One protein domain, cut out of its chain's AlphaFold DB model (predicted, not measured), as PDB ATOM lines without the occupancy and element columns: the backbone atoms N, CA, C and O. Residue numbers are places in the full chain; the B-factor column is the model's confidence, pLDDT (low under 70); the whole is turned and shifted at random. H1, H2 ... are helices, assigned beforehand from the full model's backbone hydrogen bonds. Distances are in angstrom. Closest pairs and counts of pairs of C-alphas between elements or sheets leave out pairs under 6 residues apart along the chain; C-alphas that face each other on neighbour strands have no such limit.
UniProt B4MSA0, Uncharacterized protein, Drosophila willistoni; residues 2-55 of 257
ATOM      1  N   GLU A   2     -28.308  16.842  -8.833       66.44
ATOM      2  CA  GLU A   2     -28.582  16.263 -10.163       66.44
ATOM      3  C   GLU A   2     -28.351  14.739 -10.214       66.44
ATOM      4  O   GLU A   2     -29.149  14.022 -10.810       66.44
ATOM      5  N   ASP A   3     -27.364  14.213  -9.479       72.00
ATOM      6  CA  ASP A   3     -27.055  12.769  -9.461       72.00
ATOM      7  C   ASP A   3     -28.197  11.880  -8.936       72.00
ATOM      8  O   ASP A   3     -28.310  10.715  -9.308       72.00
ATOM      9  N   THR A   4     -29.072  12.415  -8.079       76.25
ATOM     10  CA  THR A   4     -30.211  11.663  -7.528       76.25
ATOM     11  C   THR A   4     -31.381  11.549  -8.499       76.25
ATOM     12  O   THR A   4     -32.164  10.614  -8.372       76.25
ATOM     13  N   PHE A   5     -31.512  12.478  -9.452       72.31
ATOM     14  CA  PHE A   5     -32.556  12.412 -10.479       72.31
ATOM     15  C   PHE A   5     -32.211  11.365 -11.539       72.31
ATOM     16  O   PHE A   5     -33.044  10.517 -11.840       72.31
ATOM     17  N   ASN A   6     -30.955  11.331 -11.990       83.00
ATOM     18  CA  ASN A   6     -30.495  10.330 -12.958       83.00
ATOM     19  C   ASN A   6     -30.626   8.895 -12.410       83.00
ATOM     20  O   ASN A   6     -31.052   7.992 -13.120       83.00
ATOM     21  N   ALA A   7     -30.353   8.690 -11.116       86.94
ATOM     22  CA  ALA A   7     -30.500   7.378 -10.482       86.94
ATOM     23  C   ALA A   7     -31.960   6.885 -10.396       86.94
ATOM     24  O   ALA A   7     -32.197   5.676 -10.355       86.94
ATOM     25  N   ALA A   8     -32.937   7.796 -10.334       88.50
ATOM     26  CA  ALA A   8     -34.354   7.436 -10.312       88.50
ATOM     27  C   ALA A   8     -34.844   7.002 -11.703       88.50
ATOM     28  O   ALA A   8     -35.549   5.998 -11.807       88.50
ATOM     29  N   ASP A   9     -34.407   7.704 -12.751       93.06
ATOM     30  CA  ASP A   9     -34.729   7.371 -14.142       93.06
ATOM     31  C   ASP A   9     -34.116   6.018 -14.549       93.06
ATOM     32  O   ASP A   9     -34.811   5.172 -15.119       93.06
ATOM     33  N   ASP A  10     -32.863   5.750 -14.155       92.88
ATOM     34  CA  ASP A  10     -32.192   4.462 -14.390       92.88
ATOM     35  C   ASP A  10     -32.943   3.288 -13.727       92.88
ATOM     36  O   ASP A  10     -33.059   2.193 -14.291       92.88
ATOM     37  N   LEU A  11     -33.473   3.500 -12.516       94.50
ATOM     38  CA  LEU A  11     -34.256   2.493 -11.795       94.50
ATOM     39  C   LEU A  11     -35.604   2.233 -12.487       94.50
ATOM     40  O   LEU A  11     -36.044   1.082 -12.583       94.50
ATOM     41  N   GLU A  12     -36.260   3.289 -12.971       95.50
ATOM     42  CA  GLU A  12     -37.514   3.180 -13.715       95.50
ATOM     43  C   GLU A  12     -37.315   2.412 -15.027       95.50
ATOM     44  O   GLU A  12     -38.117   1.530 -15.358       95.50
ATOM     45  N   GLU A  13     -36.231   2.688 -15.755       96.25
ATOM     46  CA  GLU A  13     -35.896   1.989 -16.995       96.25
ATOM     47  C   GLU A  13     -35.618   0.500 -16.748       96.25
ATOM     48  O   GLU A  13     -36.172  -0.359 -17.444       96.25
ATOM     49  N   GLN A  14     -34.855   0.163 -15.703       94.62
ATOM     50  CA  GLN A  14     -34.623  -1.233 -15.322       94.62
ATOM     51  C   GLN A  14     -35.919  -1.963 -14.965       94.62
ATOM     52  O   GLN A  14     -36.110  -3.124 -15.346       94.62
ATOM     53  N   PHE A  15     -36.829  -1.300 -14.249       97.31
ATOM     54  CA  PHE A  15     -38.101  -1.907 -13.882       97.31
ATOM     55  C   PHE A  15     -38.982  -2.151 -15.110       97.31
ATOM     56  O   PHE A  15     -39.525  -3.248 -15.258       97.31
ATOM     57  N   LYS A  16     -39.074  -1.180 -16.028       97.25
ATOM     58  CA  LYS A  16     -39.790  -1.343 -17.304       97.25
ATOM     59  C   LYS A  16     -39.222  -2.501 -18.119       97.25
ATOM     60  O   LYS A  16     -39.982  -3.378 -18.522       97.25
ATOM     61  N   ALA A  17     -37.900  -2.566 -18.269       95.69
ATOM     62  CA  ALA A  17     -37.237  -3.655 -18.979       95.69
ATOM     63  C   ALA A  17     -37.530  -5.022 -18.333       95.69
ATOM     64  O   ALA A  17     -37.850  -5.989 -19.025       95.69
ATOM     65  N   SER A  18     -37.490  -5.106 -17.001       95.75
ATOM     66  CA  SER A  18     -37.824  -6.328 -16.261       95.75
ATOM     67  C   SER A  18     -39.273  -6.763 -16.498       95.75
ATOM     68  O   SER A  18     -39.525  -7.919 -16.848       95.75
ATOM     69  N   VAL A  19     -40.233  -5.840 -16.404       97.38
ATOM     70  CA  VAL A  19     -41.648  -6.128 -16.680       97.38
ATOM     71  C   VAL A  19     -41.840  -6.587 -18.128       97.38
ATOM     72  O   VAL A  19     -42.499  -7.602 -18.360       97.38
ATOM     73  N   ASP A  20     -41.213  -5.922 -19.096       96.81
ATOM     74  CA  ASP A  20     -41.311  -6.291 -20.509       96.81
ATOM     75  C   ASP A  20     -40.746  -7.687 -20.786       96.81
ATOM     76  O   ASP A  20     -41.344  -8.462 -21.539       96.81
ATOM     77  N   THR A  21     -39.630  -8.068 -20.155       94.94
ATOM     78  CA  THR A  21     -39.093  -9.434 -20.292       94.94
ATOM     79  C   THR A  21     -40.065 -10.488 -19.760       94.94
ATOM     80  O   THR A  21     -40.276 -11.511 -20.416       94.94
ATOM     81  N   GLN A  22     -40.728 -10.228 -18.626       94.62
ATOM     82  CA  GLN A  22     -41.729 -11.138 -18.061       94.62
ATOM     83  C   GLN A  22     -42.973 -11.242 -18.946       94.62
ATOM     84  O   GLN A  22     -43.446 -12.345 -19.224       94.62
ATOM     85  N   VAL A  23     -43.477 -10.108 -19.441       94.69
ATOM     86  CA  VAL A  23     -44.626 -10.066 -20.356       94.69
ATOM     87  C   VAL A  23     -44.311 -10.821 -21.649       94.69
ATOM     88  O   VAL A  23     -45.139 -11.600 -22.125       94.69
ATOM     89  N   ASN A  24     -43.107 -10.654 -22.199       93.25
ATOM     90  CA  ASN A  24     -42.676 -11.376 -23.393       93.25
ATOM     91  C   ASN A  24     -42.539 -12.883 -23.142       93.25
ATOM     92  O   ASN A  24     -42.981 -13.671 -23.976       93.25
ATOM     93  N   SER A  25     -42.007 -13.289 -21.986       89.88
ATOM     94  CA  SER A  25     -41.947 -14.700 -21.588       89.88
ATOM     95  C   SER A  25     -43.346 -15.323 -21.512       89.88
ATOM     96  O   SER A  25     -43.617 -16.335 -22.160       89.88
ATOM     97  N   LEU A  26     -44.290 -14.658 -20.837       87.88
ATOM     98  CA  LEU A  26     -45.686 -15.105 -20.764       87.88
ATOM     99  C   LEU A  26     -46.330 -15.202 -22.150       87.88
ATOM    100  O   LEU A  26     -47.022 -16.171 -22.455       87.88
ATOM    101  N   LYS A  27     -46.071 -14.226 -23.021       88.88
ATOM    102  CA  LYS A  27     -46.593 -14.203 -24.390       88.88
ATOM    103  C   LYS A  27     -46.057 -15.349 -25.253       88.88
ATOM    104  O   LYS A  27     -46.768 -15.777 -26.158       88.88
ATOM    105  N   LEU A  28     -44.837 -15.825 -24.994       86.06
ATOM    106  CA  LEU A  28     -44.257 -16.997 -25.659       86.06
ATOM    107  C   LEU A  28     -44.810 -18.316 -25.105       86.06
ATOM    108  O   LEU A  28     -44.955 -19.274 -25.860       86.06
ATOM    109  N   MET A  29     -45.123 -18.367 -23.809       83.75
ATOM    110  CA  MET A  29     -45.681 -19.560 -23.165       83.75
ATOM    111  C   MET A  29     -47.152 -19.805 -23.518       83.75
ATOM    112  O   MET A  29     -47.589 -20.953 -23.593       83.75
ATOM    113  N   ILE A  30     -47.934 -18.742 -23.710       89.44
ATOM    114  CA  ILE A  30     -49.359 -18.849 -24.030       89.44
ATOM    115  C   ILE A  30     -49.515 -19.324 -25.479       89.44
ATOM    116  O   ILE A  30     -48.988 -18.716 -26.412       89.44
ATOM    117  N   SER A  31     -50.270 -20.408 -25.680       87.75
ATOM    118  CA  SER A  31     -50.552 -20.922 -27.020       87.75
ATOM    119  C   SER A  31     -51.264 -19.871 -27.875       87.75
ATOM    120  O   SER A  31     -52.040 -19.048 -27.380       87.75
ATOM    121  N   LYS A  32     -51.019 -19.909 -29.189       86.44
ATOM    122  CA  LYS A  32     -51.675 -19.009 -30.150       86.44
ATOM    123  C   LYS A  32     -53.203 -19.048 -30.004       86.44
ATOM    124  O   LYS A  32     -53.839 -17.999 -30.008       86.44
ATOM    125  N   ASP A  33     -53.749 -20.236 -29.766       81.06
ATOM    126  CA  ASP A  33     -55.183 -20.453 -29.588       81.06
ATOM    127  C   ASP A  33     -55.716 -19.765 -28.323       81.06
ATOM    128  O   ASP A  33     -56.743 -19.099 -28.379       81.06
ATOM    129  N   LEU A  34     -54.990 -19.834 -27.196       86.12
ATOM    130  CA  LEU A  34     -55.356 -19.122 -25.962       86.12
ATOM    131  C   LEU A  34     -55.271 -17.598 -26.124       86.12
ATOM    132  O   LEU A  34     -56.050 -16.873 -25.510       86.12
ATOM    133  N   LYS A  35     -54.335 -17.113 -26.947       87.19
ATOM    134  CA  LYS A  35     -54.144 -15.684 -27.222       87.19
ATOM    135  C   LYS A  35     -55.273 -15.090 -28.069       87.19
ATOM    136  O   LYS A  35     -55.620 -13.925 -27.886       87.19
ATOM    137  N   GLU A  36     -55.808 -15.862 -29.007       92.00
ATOM    138  CA  GLU A  36     -56.910 -15.445 -29.885       92.00
ATOM    139  C   GLU A  36     -58.291 -15.687 -29.250       92.00
ATOM    140  O   GLU A  36     -59.300 -15.158 -29.721       92.00
ATOM    141  N   MET A  37     -58.343 -16.443 -28.149       92.12
ATOM    142  CA  MET A  37     -59.581 -16.771 -27.455       92.12
ATOM    143  C   MET A  37     -60.183 -15.548 -26.758       92.12
ATOM    144  O   MET A  37     -59.495 -14.746 -26.120       92.12
ATOM    145  N   LYS A  38     -61.511 -15.411 -26.816       94.81
ATOM    146  CA  LYS A  38     -62.184 -14.328 -26.089       94.81
ATOM    147  C   LYS A  38     -62.063 -14.580 -24.585       94.81
ATOM    148  O   LYS A  38     -62.265 -15.697 -24.118       94.81
ATOM    149  N   MET A  39     -61.853 -13.528 -23.790       92.25
ATOM    150  CA  MET A  39     -61.774 -13.638 -22.320       92.25
ATOM    151  C   MET A  39     -62.996 -14.358 -21.706       92.25
ATOM    152  O   MET A  39     -62.876 -15.072 -20.713       92.25
ATOM    153  N   GLY A  40     -64.180 -14.213 -22.313       93.56
ATOM    154  CA  GLY A  40     -65.386 -14.940 -21.899       93.56
ATOM    155  C   GLY A  40     -65.316 -16.453 -22.137       93.56
ATOM    156  O   GLY A  40     -65.816 -17.218 -21.319       93.56
ATOM    157  N   GLU A  41     -64.678 -16.894 -23.219       91.06
ATOM    158  CA  GLU A  41     -64.427 -18.313 -23.509       91.06
ATOM    159  C   GLU A  41     -63.332 -18.865 -22.589       91.06
ATOM    160  O   GLU A  41     -63.489 -19.949 -22.039       91.06
ATOM    161  N   PHE A  42     -62.294 -18.074 -22.303       91.38
ATOM    162  CA  PHE A  42     -61.241 -18.443 -21.351       91.38
ATOM    163  C   PHE A  42     -61.780 -18.729 -19.953       91.38
ATOM    164  O   PHE A  42     -61.455 -19.754 -19.354       91.38
ATOM    165  N   LYS A  43     -62.686 -17.879 -19.460       90.56
ATOM    166  CA  LYS A  43     -63.364 -18.110 -18.179       90.56
ATOM    167  C   LYS A  43     -64.193 -19.398 -18.171       90.56
ATOM    168  O   LYS A  43     -64.246 -20.059 -17.139       90.56
ATOM    169  N   LYS A  44     -64.816 -19.767 -19.298       90.56
ATOM    170  CA  LYS A  44     -65.557 -21.035 -19.418       90.56
ATOM    171  C   LYS A  44     -64.614 -22.232 -19.351       90.56
ATOM    172  O   LYS A  44     -64.849 -23.118 -18.544       90.56
ATOM    173  N   VAL A  45     -63.512 -22.199 -20.105       88.62
ATOM    174  CA  VAL A  45     -62.496 -23.265 -20.099       88.62
ATOM    175  C   VAL A  45     -61.914 -23.474 -18.698       88.62
ATOM    176  O   VAL A  45     -61.814 -24.610 -18.248       88.62
ATOM    177  N   ILE A  46     -61.597 -22.398 -17.968       88.50
ATOM    178  CA  ILE A  46     -61.152 -22.499 -16.567       88.50
ATOM    179  C   ILE A  46     -62.250 -23.088 -15.673       88.50
ATOM    180  O   ILE A  46     -61.964 -23.949 -14.844       88.50
ATOM    181  N   GLY A  47     -63.501 -22.651 -15.834       88.25
ATOM    182  CA  GLY A  47     -64.632 -23.192 -15.075       88.25
ATOM    183  C   GLY A  47     -64.848 -24.690 -15.307       88.25
ATOM    184  O   GLY A  47     -65.158 -25.418 -14.363       88.25
ATOM    185  N   ASP A  48     -64.630 -25.157 -16.536       86.94
ATOM    186  CA  ASP A  48     -64.690 -26.574 -16.887       86.94
ATOM    187  C   ASP A  48     -63.488 -27.344 -16.314       86.94
ATOM    188  O   ASP A  48     -63.668 -28.431 -15.769       86.94
ATOM    189  N   LEU A  49     -62.278 -26.767 -16.337       83.00
ATOM    190  CA  LEU A  49     -61.064 -27.328 -15.718       83.00
ATOM    191  C   LEU A  49     -61.202 -27.530 -14.202       83.00
ATOM    192  O   LEU A  49     -60.727 -28.540 -13.683       83.00
ATOM    193  N   SER A  50     -61.909 -26.644 -13.498       77.19
ATOM    194  CA  SER A  50     -62.217 -26.824 -12.071       77.19
ATOM    195  C   SER A  50     -63.092 -28.050 -11.787       77.19
ATOM    196  O   SER A  50     -63.097 -28.546 -10.670       77.19
ATOM    197  N   ARG A  51     -63.815 -28.588 -12.779       72.94
ATOM    198  CA  ARG A  51     -64.525 -29.873 -12.628       72.94
ATOM    199  C   ARG A  51     -63.594 -31.073 -12.789       72.94
ATOM    200  O   ARG A  51     -63.914 -32.163 -12.325       72.94
ATOM    201  N   PHE A  52     -62.444 -30.886 -13.435       61.28
ATOM    202  CA  PHE A  52     -61.437 -31.928 -13.613       61.28
ATOM    203  C   PHE A  52     -60.467 -32.039 -12.429       61.28
ATOM    204  O   PHE A  52     -59.819 -33.075 -12.303       61.28
ATOM    205  N   SER A  53     -60.384 -31.050 -11.526       64.69
ATOM    206  CA  SER A  53     -59.561 -31.175 -10.308       64.69
ATOM    207  C   SER A  53     -60.064 -32.259  -9.353       64.69
ATOM    208  O   SER A  53     -59.274 -32.826  -8.598       64.69
ATOM    209  N   ASP A  54     -61.353 -32.594  -9.427       60.97
ATOM    210  CA  ASP A  54     -61.960 -33.671  -8.641       60.97
ATOM    211  C   ASP A  54     -61.726 -35.058  -9.260       60.97
ATOM    212  O   ASP A  54     -61.958 -36.083  -8.613       60.97
ATOM    213  N   PHE A  55     -61.209 -35.120 -10.493       56.94
ATOM    214  CA  PHE A  55     -60.880 -36.370 -11.164       56.94
ATOM    215  C   PHE A  55     -59.556 -36.924 -10.623       56.94
ATOM    216  O   PHE A  55     -58.495 -36.856 -11.249       56.94
TER     217      PHE A  55
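AT A GLANCE: This is residues 2 to 55 of the 257 residues of an uncharacterized protein of Drosophila willistoni (UniProt B4MSA0). What shape do the atoms make? One long helix, H1, makes most of the length, and beyond its last residue the chain turns through the small helix H2 into a shorter helix, H3, in an open arrangement with no packed core. What is it built of? The printed part has 54 residues with three named helices, in the order H1, H2, H3, and no named strand; the class is all helix. How spread out is it? It is extended, with a radius of gyration of the C-alphas of 19.1 A and spans of 60 by 24 by 18 A.

IN THESE COORDINATES: Where does the first helix run? H1 holds residues 3 to 29, from C-alpha 3 at (-27.055, 12.769, -9.461) to C-alpha 29 at (-45.681, -19.560, -23.165), 39.7 A. What follows? H2 holds residues 32 to 36, 6.3 A long. Where is the last helix? H3 holds residues 39 to 52, 20.3 A long, and ends at C-alpha 52 at (-61.437, -31.928, -13.613).

HOW THE PARTS SIT: Does H1 meet the others? H1 and H2 are only just apart, with their closest C-alphas 8.2 A from each other. H1 and H3 are apart. How near are H2 and H3? They are close but not clearly touching; their closest C-alphas, of Leu 34 and Phe 42, are 7.5 A apart. What do the backbones show? The O i to N i+4 pair of H2 is within hydrogen-bond range, as are 22 of 23 in H1 and 8 of 10 in H3.

THE WHOLE: How far does it reach? The two C-alphas farthest apart, of Glu 2 and Phe 55, are 61.8 A apart. Are there cuts or long links? The printed part has no cut, and the links H1 to H2 and H2 to H3 are tight. Where is confidence low? The mean pLDDT of the printed part is 86.7, with residue 2 and residues 52 to 55 under 70.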